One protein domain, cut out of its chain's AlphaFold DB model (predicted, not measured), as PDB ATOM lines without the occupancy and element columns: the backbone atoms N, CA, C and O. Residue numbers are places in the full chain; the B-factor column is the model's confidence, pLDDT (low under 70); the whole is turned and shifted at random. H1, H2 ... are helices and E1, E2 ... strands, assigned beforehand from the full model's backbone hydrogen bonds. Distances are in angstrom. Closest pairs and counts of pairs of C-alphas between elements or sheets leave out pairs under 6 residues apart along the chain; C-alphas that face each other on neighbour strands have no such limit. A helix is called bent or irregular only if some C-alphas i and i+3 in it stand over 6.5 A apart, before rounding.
ATOM      1  N   GLY A   2     -37.874 -47.677  40.438       96.19
ATOM      2  CA  GLY A   2     -37.877 -46.196  40.432       96.19
ATOM      3  C   GLY A   2     -38.538 -45.525  41.650       96.19
ATOM      4  O   GLY A   2     -38.052 -44.505  42.127       96.19
ATOM      5  N   ARG A   3     -39.620 -46.114  42.187       97.12
ATOM      6  CA  ARG A   3     -40.228 -45.659  43.453       97.12
ATOM      7  C   ARG A   3     -39.287 -45.874  44.643       97.12
ATOM      8  O   ARG A   3     -39.112 -44.955  45.427       97.12
ATOM      9  N   GLU A   4     -38.644 -47.039  44.703       97.19
ATOM     10  CA  GLU A   4     -37.677 -47.403  45.747       97.19
ATOM     11  C   GLU A   4     -36.469 -46.460  45.764       97.19
ATOM     12  O   GLU A   4     -36.089 -45.950  46.807       97.19
ATOM     13  N   LEU A   5     -35.918 -46.128  44.590       96.38
ATOM     14  CA  LEU A   5     -34.839 -45.141  44.479       96.38
ATOM     15  C   LEU A   5     -35.241 -43.778  45.044       96.38
ATOM     16  O   LEU A   5     -34.462 -43.173  45.770       96.38
ATOM     17  N   ARG A   6     -36.452 -43.294  44.743       97.56
ATOM     18  CA  ARG A   6     -36.941 -42.024  45.300       97.56
ATOM     19  C   ARG A   6     -37.132 -42.098  46.810       97.56
ATOM     20  O   ARG A   6     -36.744 -41.162  47.500       97.56
ATOM     21  N   ALA A   7     -37.685 -43.202  47.313       96.56
ATOM     22  CA  ALA A   7     -37.848 -43.430  48.747       96.56
ATOM     23  C   ALA A   7     -36.492 -43.446  49.477       96.56
ATOM     24  O   ALA A   7     -36.362 -42.864  50.549       96.56
ATOM     25  N   ALA A   8     -35.465 -44.024  48.851       94.56
ATOM     26  CA  ALA A   8     -34.089 -44.029  49.339       94.56
ATOM     27  C   ALA A   8     -33.298 -42.742  49.014       94.56
ATOM     28  O   ALA A   8     -32.083 -42.712  49.212       94.56
ATOM     29  N   GLN A   9     -33.945 -41.694  48.483       96.12
ATOM     30  CA  GLN A   9     -33.305 -40.437  48.061       96.12
ATOM     31  C   GLN A   9     -32.079 -40.659  47.155       96.12
ATOM     32  O   GLN A   9     -31.044 -40.009  47.296       96.12
ATOM     33  N   TYR A  10     -32.191 -41.622  46.236       96.31
ATOM     34  CA  TYR A  10     -31.147 -42.034  45.294       96.31
ATOM     35  C   TYR A  10     -29.819 -42.420  45.965       96.31
ATOM     36  O   TYR A  10     -28.763 -42.305  45.349       96.31
ATOM     37  N   HIS A  11     -29.872 -42.853  47.229       96.25
ATOM     38  CA  HIS A  11     -28.708 -43.136  48.068       96.25
ATOM     39  C   HIS A  11     -27.703 -41.976  48.157       96.25
ATOM     40  O   HIS A  11     -26.512 -42.192  48.382       96.25
ATOM     41  N   GLY A  12     -28.172 -40.728  48.042       94.00
ATOM     42  CA  GLY A  12     -27.315 -39.544  48.166       94.00
ATOM     43  C   GLY A  12     -26.563 -39.471  49.502       94.00
ATOM     44  O   GLY A  12     -25.480 -38.897  49.569       94.00
ATOM     45  N   THR A  13     -27.077 -40.137  50.543       95.94
ATOM     46  CA  THR A  13     -26.430 -40.235  51.860       95.94
ATOM     47  C   THR A  13     -25.052 -40.893  51.824       95.94
ATOM     48  O   THR A  13     -24.259 -40.655  52.730       95.94
ATOM     49  N   TYR A  14     -24.725 -41.677  50.786       97.44
ATOM     50  CA  TYR A  14     -23.387 -42.251  50.612       97.44
ATOM     51  C   TYR A  14     -22.285 -41.189  50.634       97.44
ATOM     52  O   TYR A  14     -21.203 -41.446  51.167       97.44
ATOM     53  N   PHE A  15     -22.582 -39.988  50.136       97.25
ATOM     54  CA  PHE A  15     -21.655 -38.866  50.053       97.25
ATOM     55  C   PHE A  15     -22.021 -37.715  50.996       97.25
ATOM     56  O   PHE A  15     -21.676 -36.569  50.714       97.25
ATOM     57  N   ASP A  16     -22.727 -37.987  52.094       96.31
ATOM     58  CA  ASP A  16     -23.025 -36.998  53.131       96.31
ATOM     59  C   ASP A  16     -22.374 -37.400  54.460       96.31
ATOM     60  O   ASP A  16     -22.795 -38.350  55.122       96.31
ATOM     61  N   ARG A  17     -21.355 -36.645  54.884       95.94
ATOM     62  CA  ARG A  17     -20.679 -36.855  56.171       95.94
ATOM     63  C   ARG A  17     -21.606 -36.684  57.378       95.94
ATOM     64  O   ARG A  17     -21.343 -37.287  58.414       95.94
ATOM     65  N   GLY A  18     -22.691 -35.916  57.259       95.62
ATOM     66  CA  GLY A  18     -23.695 -35.738  58.312       95.62
ATOM     67  C   GLY A  18     -24.668 -36.913  58.450       95.62
ATOM     68  O   GLY A  18     -25.377 -37.009  59.453       95.62
ATOM     69  N   ALA A  19     -24.697 -37.835  57.481       95.56
ATOM     70  CA  ALA A  19     -25.580 -38.991  57.535       95.56
ATOM     71  C   ALA A  19     -25.141 -40.006  58.608       95.56
ATOM     72  O   ALA A  19     -23.978 -40.088  59.013       95.56
ATOM     73  N   LYS A  20     -26.100 -40.821  59.067       92.44
ATOM     74  CA  LYS A  20     -25.863 -41.864  60.076       92.44
ATOM     75  C   LYS A  20     -24.772 -42.843  59.622       92.44
ATOM     76  O   LYS A  20     -24.699 -43.203  58.443       92.44
ATOM     77  N   ALA A  21     -23.982 -43.334  60.578       87.06
ATOM     78  CA  ALA A  21     -23.036 -44.421  60.338       87.06
ATOM     79  C   ALA A  21     -23.751 -45.624  59.686       87.06
ATOM     80  O   ALA A  21     -24.884 -45.945  60.044       87.06
ATOM     81  N   GLY A  22     -23.120 -46.228  58.676       86.88
ATOM     82  CA  GLY A  22     -23.712 -47.282  57.840       86.88
ATOM     83  C   GLY A  22     -24.515 -46.783  56.630       86.88
ATOM     84  O   GLY A  22     -24.775 -47.565  55.723       86.88
ATOM     85  N   ARG A  23     -24.881 -45.493  56.563       90.12
ATOM     86  CA  ARG A  23     -25.512 -44.879  55.371       90.12
ATOM     87  C   ARG A  23     -24.583 -43.984  54.555       90.12
ATOM     88  O   ARG A  23     -24.947 -43.621  53.439       90.12
ATOM     89  N   ARG A  24     -23.423 -43.631  55.111       95.62
ATOM     90  CA  ARG A  24     -22.357 -42.862  54.458       95.62
ATOM     91  C   ARG A  24     -21.148 -43.747  54.171       95.62
ATOM     92  O   ARG A  24     -20.875 -44.671  54.933       95.62
ATOM     93  N   LEU A  25     -20.416 -43.425  53.107       97.31
ATOM     94  CA  LEU A  25     -19.168 -44.096  52.719       97.31
ATOM     95  C   LEU A  25     -17.917 -43.418  53.298       97.31
ATOM     96  O   LEU A  25     -16.804 -43.890  53.080       97.31
ATOM     97  N   CYS A  26     -18.089 -42.306  54.012       97.81
ATOM     98  CA  CYS A  26     -17.007 -41.562  54.645       97.81
ATOM     99  C   CYS A  26     -17.068 -41.603  56.176       97.81
ATOM    100  O   CYS A  26     -18.073 -41.979  56.794       97.81
ATOM    101  N   THR A  27     -15.973 -41.178  56.802       97.50
ATOM    102  CA  THR A  27     -15.921 -40.868  58.237       97.50
ATOM    103  C   THR A  27     -16.796 -39.635  58.560       97.50
ATOM    104  O   THR A  27     -17.200 -38.920  57.637       97.50
ATOM    105  N   PRO A  28     -17.109 -39.336  59.840       97.38
ATOM    106  CA  PRO A  28     -17.835 -38.107  60.193       97.38
ATOM    107  C   PRO A  28     -17.151 -36.813  59.736       97.38
ATOM    108  O   PRO A  28     -17.816 -35.816  59.464       97.38
ATOM    109  N   GLU A  29     -15.831 -36.836  59.593       97.44
ATOM    110  CA  GLU A  29     -15.022 -35.707  59.133       97.44
ATOM    111  C   GLU A  29     -15.041 -35.579  57.597       97.44
ATOM    112  O   GLU A  29     -14.603 -34.564  57.045       97.44
ATOM    113  N   GLY A  30     -15.586 -36.583  56.900       97.94
ATOM    114  CA  GLY A  30     -15.749 -36.600  55.452       97.94
ATOM    115  C   GLY A  30     -14.606 -37.259  54.679       97.94
ATOM    116  O   GLY A  30     -14.470 -37.012  53.482       97.94
ATOM    117  N   TRP A  31     -13.788 -38.093  55.330       98.31
ATOM    118  CA  TRP A  31     -12.748 -38.867  54.649       98.31
ATOM    119  C   TRP A  31     -13.331 -40.106  53.977       98.31
ATOM    120  O   TRP A  31     -13.933 -40.950  54.637       98.31
ATOM    121  N   PHE A  32     -13.123 -40.223  52.667       98.50
ATOM    122  CA  PHE A  32     -13.421 -41.414  51.880       98.50
ATOM    123  C   PHE A  32     -12.144 -42.217  51.664       98.50
ATOM    124  O   PHE A  32     -11.097 -41.651  51.343       98.50
ATOM    125  N   CYS A  33     -12.250 -43.537  51.782       98.19
ATOM    126  CA  CYS A  33     -11.160 -44.470  51.531       98.19
ATOM    127  C   CYS A  33     -11.501 -45.344  50.326       98.19
ATOM    128  O   CYS A  33     -12.626 -45.827  50.195       98.19
ATOM    129  N   CYS A  34     -10.527 -45.560  49.446       98.44
ATOM    130  CA  CYS A  34     -10.690 -46.453  48.307       98.44
ATOM    131  C   CYS A  34     -10.889 -47.891  48.794       98.44
ATOM    132  O   CYS A  34     -10.082 -48.414  49.563       98.44
ATOM    133  N   GLN A  35     -11.929 -48.546  48.283       98.19
ATOM    134  CA  GLN A  35     -12.275 -49.931  48.617       98.19
ATOM    135  C   GLN A  35     -11.473 -50.963  47.804       98.19
ATOM    136  O   GLN A  35     -11.656 -52.162  47.969       98.19
ATOM    137  N   GLY A  36     -10.557 -50.499  46.945       97.56
ATOM    138  CA  GLY A  36      -9.767 -51.341  46.047       97.56
ATOM    139  C   GLY A  36     -10.541 -51.769  44.794       97.56
ATOM    140  O   GLY A  36     -11.756 -51.581  44.729       97.56
ATOM    141  N   PRO A  37      -9.848 -52.296  43.767       97.19
ATOM    142  CA  PRO A  37     -10.502 -52.815  42.569       97.19
ATOM    143  C   PRO A  37     -11.546 -53.899  42.882       97.19
ATOM    144  O   PRO A  37     -11.566 -54.484  43.968       97.19
ATOM    145  N   PHE A  38     -12.419 -54.181  41.911       96.75
ATOM    146  CA  PHE A  38     -13.534 -55.118  42.081       96.75
ATOM    147  C   PHE A  38     -13.108 -56.498  42.618       96.75
ATOM    148  O   PHE A  38     -13.838 -57.084  43.417       96.75
ATOM    149  N   ASP A  39     -11.919 -56.970  42.235       96.19
ATOM    150  CA  ASP A  39     -11.362 -58.303  42.489       96.19
ATOM    151  C   ASP A  39     -10.463 -58.411  43.733       96.19
ATOM    152  O   ASP A  39      -9.844 -59.451  43.943       96.19
ATOM    153  N   VAL A  40     -10.371 -57.364  44.559       95.50
ATOM    154  CA  VAL A  40      -9.608 -57.394  45.820       95.50
ATOM    155  C   VAL A  40     -10.395 -56.761  46.961       95.50
ATOM    156  O   VAL A  40     -11.228 -55.886  46.734       95.50
ATOM    157  N   ASP A  41     -10.101 -57.146  48.199       94.06
ATOM    158  CA  ASP A  41     -10.868 -56.684  49.365       94.06
ATOM    159  C   ASP A  41     -10.521 -55.260  49.821       94.06
ATOM    160  O   ASP A  41     -11.346 -54.590  50.439       94.06
ATOM    161  N   ALA A  42      -9.306 -54.785  49.528       95.25
ATOM    162  CA  ALA A  42      -8.837 -53.476  49.972       95.25
ATOM    163  C   ALA A  42      -7.861 -52.818  48.988       95.25
ATOM    164  O   ALA A  42      -7.166 -53.471  48.206       95.25
ATOM    165  N   CYS A  43      -7.766 -51.490  49.055       97.50
ATOM    166  CA  CYS A  43      -6.813 -50.725  48.259       97.50
ATOM    167  C   CYS A  43      -5.386 -50.844  48.822       97.50
ATOM    168  O   CYS A  43      -5.082 -50.270  49.868       97.50
ATOM    169  N   ALA A  44      -4.486 -51.504  48.087       96.81
ATOM    170  CA  ALA A  44      -3.077 -51.643  48.471       96.81
ATOM    171  C   ALA A  44      -2.365 -50.288  48.657       96.81
ATOM    172  O   ALA A  44      -1.595 -50.108  49.596       96.81
ATOM    173  N   SER A  45      -2.671 -49.308  47.802       96.81
ATOM    174  CA  SER A  45      -2.100 -47.955  47.857       96.81
ATOM    175  C   SER A  45      -2.751 -47.050  48.909       96.81
ATOM    176  O   SER A  45      -2.346 -45.900  49.036       96.81
ATOM    177  N   LYS A  46      -3.775 -47.534  49.632       97.19
ATOM    178  CA  LYS A  46      -4.497 -46.795  50.685       97.19
ATOM    179  C   LYS A  46      -4.958 -45.395  50.251       97.19
ATOM    180  O   LYS A  46      -4.883 -44.445  51.024       97.19
ATOM    181  N   HIS A  47      -5.440 -45.262  49.012       98.56
ATOM    182  CA  HIS A  47      -5.937 -43.980  48.514       98.56
ATOM    183  C   HIS A  47      -7.073 -43.456  49.403       98.56
ATOM    184  O   HIS A  47      -8.020 -44.188  49.705       98.56
ATOM    185  N   SER A  48      -7.008 -42.174  49.752       98.31
ATOM    186  CA  SER A  48      -8.022 -41.480  50.542       98.31
ATOM    187  C   SER A  48      -8.206 -40.046  50.065       98.31
ATOM    188  O   SER A  48      -7.274 -39.445  49.535       98.31
ATOM    189  N   ILE A  49      -9.388 -39.478  50.284       98.50
ATOM    190  CA  ILE A  49      -9.689 -38.089  49.927       98.50
ATOM    191  C   ILE A  49     -10.752 -37.503  50.856       98.50
ATOM    192  O   ILE A  49     -11.678 -38.200  51.267       98.50
ATOM    193  N   ASN A  50     -10.642 -36.207  51.153       98.50
ATOM    194  CA  ASN A  50     -11.693 -35.450  51.823       98.50
ATOM    195  C   ASN A  50     -12.219 -34.342  50.890       98.50
ATOM    196  O   ASN A  50     -11.629 -33.259  50.829       98.50
ATOM    197  N   PRO A  51     -13.325 -34.573  50.158       98.12
ATOM    198  CA  PRO A  51     -13.880 -33.588  49.231       98.12
ATOM    199  C   PRO A  51     -14.500 -32.372  49.933       98.12
ATOM    200  O   PRO A  51     -14.809 -31.386  49.270       98.12
ATOM    201  N   TYR A  52     -14.685 -32.414  51.255       97.94
ATOM    202  CA  TYR A  52     -15.214 -31.288  52.029       97.94
ATOM    203  C   TYR A  52     -14.124 -30.330  52.514       97.94
ATOM    204  O   TYR A  52     -14.452 -29.254  53.008       97.94
ATOM    205  N   GLY A  53     -12.848 -30.715  52.410       97.06
ATOM    206  CA  GLY A  53     -11.731 -29.919  52.917       97.06
ATOM    207  C   GLY A  53     -11.399 -28.702  52.051       97.06
ATOM    208  O   GLY A  53     -11.017 -27.666  52.582       97.06
ATOM    209  N   ASN A  54     -11.534 -28.806  50.724       97.38
ATOM    210  CA  ASN A  54     -11.256 -27.705  49.795       97.38
ATOM    211  C   ASN A  54     -11.875 -27.948  48.399       97.38
ATOM    212  O   ASN A  54     -12.346 -29.043  48.076       97.38
ATOM    213  N   ARG A  55     -11.855 -26.910  47.549       97.88
ATOM    214  CA  ARG A  55     -12.428 -26.945  46.190       97.88
ATOM    215  C   ARG A  55     -11.718 -27.933  45.265       97.88
ATOM    216  O   ARG A  55     -12.397 -28.582  44.477       97.88
ATOM    217  N   GLU A  56     -10.396 -28.037  45.339       98.12
ATOM    218  CA  GLU A  56      -9.610 -28.924  44.477       98.12
ATOM    219  C   GLU A  56      -9.907 -30.391  44.784       98.12
ATOM    220  O   GLU A  56     -10.245 -31.145  43.879       98.12
ATOM    221  N   SER A  57      -9.917 -30.785  46.058       97.69
ATOM    222  CA  SER A  57     -10.302 -32.130  46.489       97.69
ATOM    223  C   SER A  57     -11.737 -32.471  46.092       97.69
ATOM    224  O   SER A  57     -12.004 -33.599  45.683       97.69
ATOM    225  N   ARG A  58     -12.661 -31.502  46.129       98.06
ATOM    226  CA  ARG A  58     -14.022 -31.698  45.611       98.06
ATOM    227  C   ARG A  58     -14.033 -31.998  44.110       98.06
ATOM    228  O   ARG A  58     -14.805 -32.845  43.675       98.06
ATOM    229  N   VAL A  59     -13.197 -31.315  43.328       98.06
ATOM    230  CA  VAL A  59     -13.059 -31.570  41.885       98.06
ATOM    231  C   VAL A  59     -12.375 -32.915  41.644       98.06
ATOM    232  O   VAL A  59     -12.897 -33.723  40.891       98.06
ATOM    233  N   LEU A  60     -11.274 -33.220  42.331       98.06
ATOM    234  CA  LEU A  60     -10.582 -34.507  42.214       98.06
ATOM    235  C   LEU A  60     -11.494 -35.686  42.564       98.06
ATOM    236  O   LEU A  60     -11.386 -36.745  41.946       98.06
ATOM    237  N   PHE A  61     -12.433 -35.513  43.495       98.25
ATOM    238  CA  PHE A  61     -13.411 -36.545  43.826       98.25
ATOM    239  C   PHE A  61     -14.318 -36.930  42.650       98.25
ATOM    240  O   PHE A  61     -14.788 -38.059  42.610       98.25
ATOM    241  N   SER A  62     -14.496 -36.080  41.630       97.38
ATOM    242  CA  SER A  62     -15.232 -36.466  40.416       97.38
ATOM    243  C   SER A  62     -14.500 -37.511  39.566       97.38
ATOM    244  O   SER A  62     -15.091 -38.081  38.654       97.38
ATOM    245  N   THR A  63     -13.209 -37.742  39.826       97.88
ATOM    246  CA  THR A  63     -12.432 -38.820  39.190       97.88
ATOM    247  C   THR A  63     -12.597 -40.158  39.915       97.88
ATOM    248  O   THR A  63     -12.286 -41.210  39.352       97.88
ATOM    249  N   TRP A  64     -13.104 -40.138  41.151       98.38
ATOM    250  CA  TRP A  64     -13.464 -41.348  41.877       98.38
ATOM    251  C   TRP A  64     -14.745 -41.938  41.291       98.38
ATOM    252  O   TRP A  64     -15.609 -41.223  40.790       98.38
ATOM    253  N   ASN A  65     -14.856 -43.261  41.332       97.94
ATOM    254  CA  ASN A  65     -15.970 -43.985  40.730       97.94
ATOM    255  C   ASN A  65     -16.665 -44.869  41.763       97.94
ATOM    256  O   ASN A  65     -16.012 -45.428  42.638       97.94
ATOM    257  N   LEU A  66     -17.983 -45.019  41.623       97.62
ATOM    258  CA  LEU A  66     -18.723 -46.143  42.192       97.62
ATOM    259  C   LEU A  66     -18.739 -47.252  41.143       97.62
ATOM    260  O   LEU A  66     -19.564 -47.241  40.229       97.62
ATOM    261  N   ASP A  67     -17.767 -48.148  41.247       97.56
ATOM    262  CA  ASP A  67     -17.561 -49.246  40.315       97.56
ATOM    263  C   ASP A  67     -18.454 -50.439  40.671       97.56
ATOM    264  O   ASP A  67     -18.538 -50.847  41.832       97.56
ATOM    265  N   HIS A  68     -19.141 -50.992  39.672       98.38
ATOM    266  CA  HIS A  68     -20.018 -52.147  39.846       98.38
ATOM    267  C   HIS A  68     -19.180 -53.430  39.864       98.38
ATOM    268  O   HIS A  68     -18.620 -53.797  38.834       98.38
ATOM    269  N   ILE A  69     -19.160 -54.166  40.980       97.94
ATOM    270  CA  ILE A  69     -18.446 -55.451  41.088       97.94
ATOM    271  C   ILE A  69     -18.956 -56.415  40.006       97.94
ATOM    272  O   ILE A  69     -18.193 -56.860  39.152       97.94
ATOM    273  N   ILE A  70     -20.264 -56.668  39.970       98.19
ATOM    274  CA  ILE A  70     -20.953 -57.296  38.839       98.19
ATOM    275  C   ILE A  70     -21.389 -56.194  37.878       98.19
ATOM    276  O   ILE A  70     -22.290 -55.413  38.189       98.19
ATOM    277  N   GLU A  71     -20.778 -56.148  36.696       98.00
ATOM    278  CA  GLU A  71     -20.933 -55.047  35.744       98.00
ATOM    279  C   GLU A  71     -22.392 -54.777  35.355       98.00
ATOM    280  O   GLU A  71     -23.085 -55.621  34.775       98.00
ATOM    281  N   LYS A  72     -22.840 -53.535  35.569       97.19
ATOM    282  CA  LYS A  72     -24.197 -53.090  35.226       97.19
ATOM    283  C   LYS A  72     -24.556 -53.349  33.761       97.19
ATOM    284  O   LYS A  72     -25.580 -53.964  33.475       97.19
ATOM    285  N   LYS A  73     -23.744 -52.828  32.831       96.75
ATOM    286  CA  LYS A  73     -24.061 -52.829  31.390       96.75
ATOM    287  C   LYS A  73     -23.796 -54.184  30.736       96.75
ATOM    288  O   LYS A  73     -24.565 -54.578  29.866       96.75
ATOM    289  N   ARG A  74     -22.722 -54.874  31.137       95.56
ATOM    290  CA  ARG A  74     -22.332 -56.163  30.548       95.56
ATOM    291  C   ARG A  74     -23.122 -57.341  31.116       95.56
ATOM    292  O   ARG A  74     -23.412 -58.264  30.365       95.56
ATOM    293  N   THR A  75     -23.521 -57.281  32.388       97.81
ATOM    294  CA  THR A  75     -24.084 -58.446  33.087       97.81
ATOM    295  C   THR A  75     -25.466 -58.174  33.674       97.81
ATOM    296  O   THR A  75     -26.427 -58.849  33.305       97.81
ATOM    297  N   VAL A  76     -25.610 -57.188  34.567       98.25
ATOM    298  CA  VAL A  76     -26.838 -57.025  35.371       98.25
ATOM    299  C   VAL A  76     -28.054 -56.667  34.514       98.25
ATOM    300  O   VAL A  76     -29.084 -57.333  34.605       98.25
ATOM    301  N   VAL A  77     -27.944 -55.645  33.657       98.12
ATOM    302  CA  VAL A  77     -29.053 -55.189  32.799       98.12
ATOM    303  C   VAL A  77     -29.452 -56.252  31.764       98.12
ATOM    304  O   VAL A  77     -30.646 -56.550  31.688       98.12
ATOM    305  N   PRO A  78     -28.517 -56.885  31.020       98.12
ATOM    306  CA  PRO A  78     -28.866 -57.994  30.130       98.12
ATOM    307  C   PRO A  78     -29.529 -59.170  30.860       98.12
ATOM    308  O   PRO A  78     -30.524 -59.707  30.376       98.12
ATOM    309  N   THR A  79     -29.042 -59.528  32.055       98.12
ATOM    310  CA  THR A  79     -29.633 -60.609  32.863       98.12
ATOM    311  C   THR A  79     -31.051 -60.267  33.309       98.12
ATOM    312  O   THR A  79     -31.932 -61.119  33.246       98.12
ATOM    313  N   LEU A  80     -31.301 -59.025  33.733       97.94
ATOM    314  CA  LEU A  80     -32.642 -58.571  34.102       97.94
ATOM    315  C   LEU A  80     -33.599 -58.652  32.909       97.94
ATOM    316  O   LEU A  80     -34.702 -59.177  33.046       97.94
ATOM    317  N   ALA A  81     -33.171 -58.170  31.740       97.56
ATOM    318  CA  ALA A  81     -33.970 -58.238  30.521       97.56
ATOM    319  C   ALA A  81     -34.313 -59.694  30.162       97.56
ATOM    320  O   ALA A  81     -35.481 -60.017  29.948       97.56
ATOM    321  N   ALA A  82     -33.323 -60.590  30.192       96.94
ATOM    322  CA  ALA A  82     -33.532 -62.016  29.958       96.94
ATOM    323  C   ALA A  82     -34.482 -62.643  30.993       96.94
ATOM    324  O   ALA A  82     -35.383 -63.393  30.622       96.94
ATOM    325  N   ALA A  83     -34.336 -62.304  32.277       96.00
ATOM    326  CA  ALA A  83     -35.180 -62.833  33.346       96.00
ATOM    327  C   ALA A  83     -36.650 -62.411  33.197       96.00
ATOM    328  O   ALA A  83     -37.543 -63.218  33.462       96.00
ATOM    329  N   VAL A  84     -36.898 -61.173  32.747       95.81
ATOM    330  CA  VAL A  84     -38.241 -60.650  32.456       95.81
ATOM    331  C   VAL A  84     -38.860 -61.367  31.254       95.81
ATOM    332  O   VAL A  84     -40.026 -61.759  31.328       95.81
ATOM    333  N   THR A  85     -38.091 -61.586  30.185       95.19
ATOM    334  CA  THR A  85     -38.562 -62.273  28.973       95.19
ATOM    335  C   THR A  85     -38.824 -63.763  29.217       95.19
ATOM    336  O   THR A  85     -39.866 -64.278  28.826       95.19
ATOM    337  N   ALA A  86     -37.932 -64.457  29.929       92.12
ATOM    338  CA  ALA A  86     -37.990 -65.904  30.179       92.12
ATOM    339  C   ALA A  86     -38.721 -66.285  31.484       92.12
ATOM    340  O   ALA A  86     -38.482 -67.348  32.069       92.12
ATOM    341  N   ARG A  87     -39.579 -65.398  32.005       85.62
ATOM    342  CA  ARG A  87     -40.155 -65.550  33.349       85.62
ATOM    343  C   ARG A  87     -41.008 -66.808  33.525       85.62
ATOM    344  O   ARG A  87     -41.007 -67.352  34.623       85.62
ATOM    345  N   ASP A  88     -41.666 -67.307  32.476       87.25
ATOM    346  CA  ASP A  88     -42.452 -68.560  32.490       87.25
ATOM    347  C   ASP A  88     -43.359 -68.698  33.737       87.25
ATOM    348  O   ASP A  88     -43.281 -69.635  34.530       87.25
ATOM    349  N   GLY A  89     -44.136 -67.645  34.013       85.62
ATOM    350  CA  GLY A  89     -45.023 -67.571  35.181       85.62
ATOM    351  C   GLY A  89     -44.337 -67.375  36.544       85.62
ATOM    352  O   GLY A  89     -45.026 -67.301  37.560       85.62
ATOM    353  N   ARG A  90     -43.004 -67.271  36.608       91.81
ATOM    354  CA  ARG A  90     -42.260 -66.884  37.819       91.81
ATOM    355  C   ARG A  90     -42.248 -65.367  37.988       91.81
ATOM    356  O   ARG A  90     -42.256 -64.610  37.020       91.81
ATOM    357  N   GLU A  91     -42.173 -64.922  39.235       93.81
ATOM    358  CA  GLU A  91     -41.982 -63.511  39.559       93.81
ATOM    359  C   GLU A  91     -40.483 -63.200  39.644       93.81
ATOM    360  O   GLU A  91     -39.742 -63.893  40.342       93.81
ATOM    361  N   VAL A  92     -40.022 -62.172  38.929       96.19
ATOM    362  CA  VAL A  92     -38.631 -61.703  39.005       96.19
ATOM    363  C   VAL A  92     -38.397 -61.061  40.372       96.19
ATOM    364  O   VAL A  92     -39.168 -60.200  40.796       96.19
ATOM    365  N   ALA A  93     -37.317 -61.446  41.050       96.44
ATOM    366  CA  ALA A  93     -36.897 -60.829  42.305       96.44
ATOM    367  C   ALA A  93     -36.222 -59.483  42.011       96.44
ATOM    368  O   ALA A  93     -34.999 -59.372  41.935       96.44
ATOM    369  N   TRP A  94     -37.025 -58.450  41.772       96.44
ATOM    370  CA  TRP A  94     -36.523 -57.131  41.388       96.44
ATOM    371  C   TRP A  94     -35.644 -56.497  42.475       96.44
ATOM    372  O   TRP A  94     -34.784 -55.687  42.138       96.44
ATOM    373  N   GLU A  95     -35.828 -56.862  43.745       97.38
ATOM    374  CA  GLU A  95     -35.014 -56.401  44.873       97.38
ATOM    375  C   GLU A  95     -33.545 -56.802  44.701       97.38
ATOM    376  O   GLU A  95     -32.656 -55.975  44.853       97.38
ATOM    377  N   TYR A  96     -33.289 -58.030  44.240       97.94
ATOM    378  CA  TYR A  96     -31.932 -58.496  43.956       97.94
ATOM    379  C   TYR A  96     -31.230 -57.620  42.909       97.94
ATOM    380  O   TYR A  96     -30.086 -57.211  43.082       97.94
ATOM    381  N   PHE A  97     -31.930 -57.286  41.825       98.31
ATOM    382  CA  PHE A  97     -31.380 -56.407  40.795       98.31
ATOM    383  C   PHE A  97     -31.271 -54.953  41.262       98.31
ATOM    384  O   PHE A  97     -30.394 -54.238  40.787       98.31
ATOM    385  N   TYR A  98     -32.141 -54.503  42.166       98.38
ATOM    386  CA  TYR A  98     -32.032 -53.179  42.772       98.38
ATOM    387  C   TYR A  98     -30.728 -53.055  43.565       98.38
ATOM    388  O   TYR A  98     -29.981 -52.105  43.327       98.38
ATOM    389  N   ASP A  99     -30.422 -54.050  44.400       97.94
ATOM    390  CA  ASP A  99     -29.178 -54.096  45.171       97.94
ATOM    391  C   ASP A  99     -27.960 -54.063  44.242       97.94
ATOM    392  O   ASP A  99     -27.080 -53.214  44.371       97.94
ATOM    393  N   LEU A 100     -27.963 -54.908  43.205       98.31
ATOM    394  CA  LEU A 100     -26.871 -54.930  42.232       98.31
ATOM    395  C   LEU A 100     -26.685 -53.611  41.475       98.31
ATOM    396  O   LEU A 100     -25.574 -53.299  41.050       98.31
ATOM    397  N   LEU A 101     -27.756 -52.860  41.228       98.25
ATOM    398  CA  LEU A 101     -27.693 -51.661  40.398       98.25
ATOM    399  C   LEU A 101     -27.360 -50.399  41.192       98.25
ATOM    400  O   LEU A 101     -26.719 -49.508  40.626       98.25
ATOM    401  N   PHE A 102     -27.819 -50.296  42.439       97.62
ATOM    402  CA  PHE A 102     -27.923 -49.009  43.127       97.62
ATOM    403  C   PHE A 102     -27.350 -48.978  44.543       97.62
ATOM    404  O   PHE A 102     -27.225 -47.882  45.088       97.62
ATOM    405  N   THR A 103     -26.989 -50.120  45.133       97.56
ATOM    406  CA  THR A 103     -26.532 -50.166  46.526       97.56
ATOM    407  C   THR A 103     -25.058 -50.543  46.642       97.56
ATOM    408  O   THR A 103     -24.439 -51.092  45.728       97.56
ATOM    409  N   SER A 104     -24.483 -50.262  47.811       95.94
ATOM    410  CA  SER A 104     -23.120 -50.649  48.191       95.94
ATOM    411  C   SER A 104     -22.890 -52.164  48.261       95.94
ATOM    412  O   SER A 104     -21.751 -52.581  48.430       95.94
ATOM    413  N   GLU A 105     -23.930 -52.989  48.098       96.38
ATOM    414  CA  GLU A 105     -23.798 -54.451  47.974       96.38
ATOM    415  C   GLU A 105     -23.005 -54.849  46.720       96.38
ATOM    416  O   GLU A 105     -22.326 -55.872  46.703       96.38
ATOM    417  N   ASN A 106     -23.086 -54.040  45.659       98.12
ATOM    418  CA  ASN A 106     -22.388 -54.284  44.397       98.12
ATOM    419  C   ASN A 106     -21.588 -53.070  43.907       98.12
ATOM    420  O   ASN A 106     -21.016 -53.124  42.823       98.12
ATOM    421  N   LEU A 107     -21.549 -51.976  44.671       97.81
ATOM    422  CA  LEU A 107     -20.804 -50.763  44.340       97.81
ATOM    423  C   LEU A 107     -19.582 -50.617  45.248       97.81
ATOM    424  O   LEU A 107     -19.721 -50.554  46.469       97.81
ATOM    425  N   LYS A 108     -18.398 -50.480  44.649       97.75
ATOM    426  CA  LYS A 108     -17.160 -50.093  45.336       97.75
ATOM    427  C   LYS A 108     -16.768 -48.670  44.969       97.75
ATOM    428  O   LYS A 108     -16.612 -48.342  43.797       97.75
ATOM    429  N   LEU A 109     -16.546 -47.832  45.974       98.31
ATOM    430  CA  LEU A 109     -15.931 -46.524  45.811       98.31
ATOM    431  C   LEU A 109     -14.426 -46.683  45.587       98.31
ATOM    432  O   LEU A 109     -13.684 -47.098  46.482       98.31
ATOM    433  N   VAL A 110     -13.969 -46.324  44.391       98.25
ATOM    434  CA  VAL A 110     -12.586 -46.519  43.959       98.25
ATOM    435  C   VAL A 110     -11.965 -45.239  43.423       98.25
ATOM    436  O   VAL A 110     -12.587 -44.464  42.697       98.25
ATOM    437  N   HIS A 111     -10.691 -45.044  43.752       98.38
ATOM    438  CA  HIS A 111      -9.839 -44.083  43.061       98.38
ATOM    439  C   HIS A 111      -9.682 -44.489  41.585       98.38
ATOM    440  O   HIS A 111      -9.682 -45.681  41.276       98.38
ATOM    441  N   ILE A 112      -9.481 -43.528  40.676       97.62
ATOM    442  CA  ILE A 112      -9.366 -43.797  39.231       97.62
ATOM    443  C   ILE A 112      -8.283 -44.835  38.891       97.62
ATOM    444  O   ILE A 112      -8.491 -45.671  38.018       97.62
ATOM    445  N   ALA A 113      -7.167 -44.849  39.627       97.31
ATOM    446  CA  ALA A 113      -6.096 -45.834  39.442       97.31
ATOM    447  C   ALA A 113      -6.484 -47.262  39.883       97.31
ATOM    448  O   ALA A 113      -5.857 -48.232  39.469       97.31
ATOM    449  N   CYS A 114      -7.510 -47.403  40.725       97.62
ATOM    450  CA  CYS A 114      -8.051 -48.687  41.174       97.62
ATOM    451  C   CYS A 114      -9.281 -49.127  40.366       97.62
ATOM    452  O   CYS A 114      -9.766 -50.235  40.569       97.62
ATOM    453  N   HIS A 115      -9.780 -48.294  39.452       97.19
ATOM    454  CA  HIS A 115     -10.901 -48.637  38.585       97.19
ATOM    455  C   HIS A 115     -10.398 -49.441  37.377       97.19
ATOM    456  O   HIS A 115      -9.969 -48.888  36.358       97.19
TER     457      HIS A 115
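What this domain is: This is residues 2 to 115 of the 146 residues of the protein "DFF40 domain-containing protein" of Gulo gulo (UniProt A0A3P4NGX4). A short two-stranded ribbon, E1 and E2, lies in the middle of an elongated model, with the helical hairpin of H4 and H5 running out from one end of it and H3 beyond the other. H1 and H2 lie along the H5 side, and the long stretch of residues 16 to 54, without a named element, loops through the end where H3 lies; residues 85 to 90, the tip of the hairpin, stick out. The printed part has 114 residues, with five named helices and two named strands in the order H1 H2 H3 E1 H4 H5 E2; the sheet E1 - E2 is antiparallel. The class is mostly helix, 45 residues against 8 in strands, though under half of the printed residues are in named elements. The whole is only just loose, close to compact, with a radius of gyration of the C-alphas of 16.3 A and spans of 53 by 30 by 22 A.

Where its parts are: E1 is residues 65 to 68, 9.2 A long, and E2 residues 107 to 110, 9.3 A, ending at C-alpha 110 (-12.586, -46.519, 43.959). H4, residues 72 to 85, measures 18.2 A, from C-alpha 72 at (-24.197, -53.090, 35.226). H5 is residues 94 to 102, 12.0 A, and H3 residues 55 to 63, 13.8 A. H1, residues 2 to 7, measures 8.8 A and begins at C-alpha 2 (-37.877, -46.196, 40.432); H2, residues 9 to 15, measures 11.9 A. H2 and H4 are irregular: C-alphas 10 and 13 are 8.3 A apart, and C-alphas 74 and 77 are 7.2 A apart.

How they stand to each other: E1 and E2 are antiparallel neighbours, their directions at 143 degrees; N 67 and O 108 are 2.8 A apart and N 65 and O 110 are 2.9 A apart, within hydrogen-bond range. H4 and H5 form a hairpin and touch, at a shallow tilt of 16 degrees, opposite ways; their closest C-alphas, of Lys 72 and Leu 101, are 6.4 A apart. H2 and H5 are close but not clearly touching, the closest C-alphas being those of His 11 and Phe 102, 7.7 A. H1 and H5 are near each other, with 5 pairs of C-alphas within 10 A. H3 is apart from H1, H2, H4, H5 and E2. Every O i to N i+4 pair is within hydrogen-bond range in H1 and H5, against 3 of 5 in H3, 8 of 10 in H4 and 0 of 3 in H2, where 3 of 4 O i to N i+3 pairs are within range.

The domain as a whole: The C-alphas of Asn 54 and Gly 89, the two farthest apart, are 54.3 A apart. The printed part has no cut. The link from H2 to H3 is long, with 39 residues, and within it residues 32 to 33 pair antiparallel with residues 48 to 49. The mean pLDDT of the printed part is 96.6, and no printed residue is under 70.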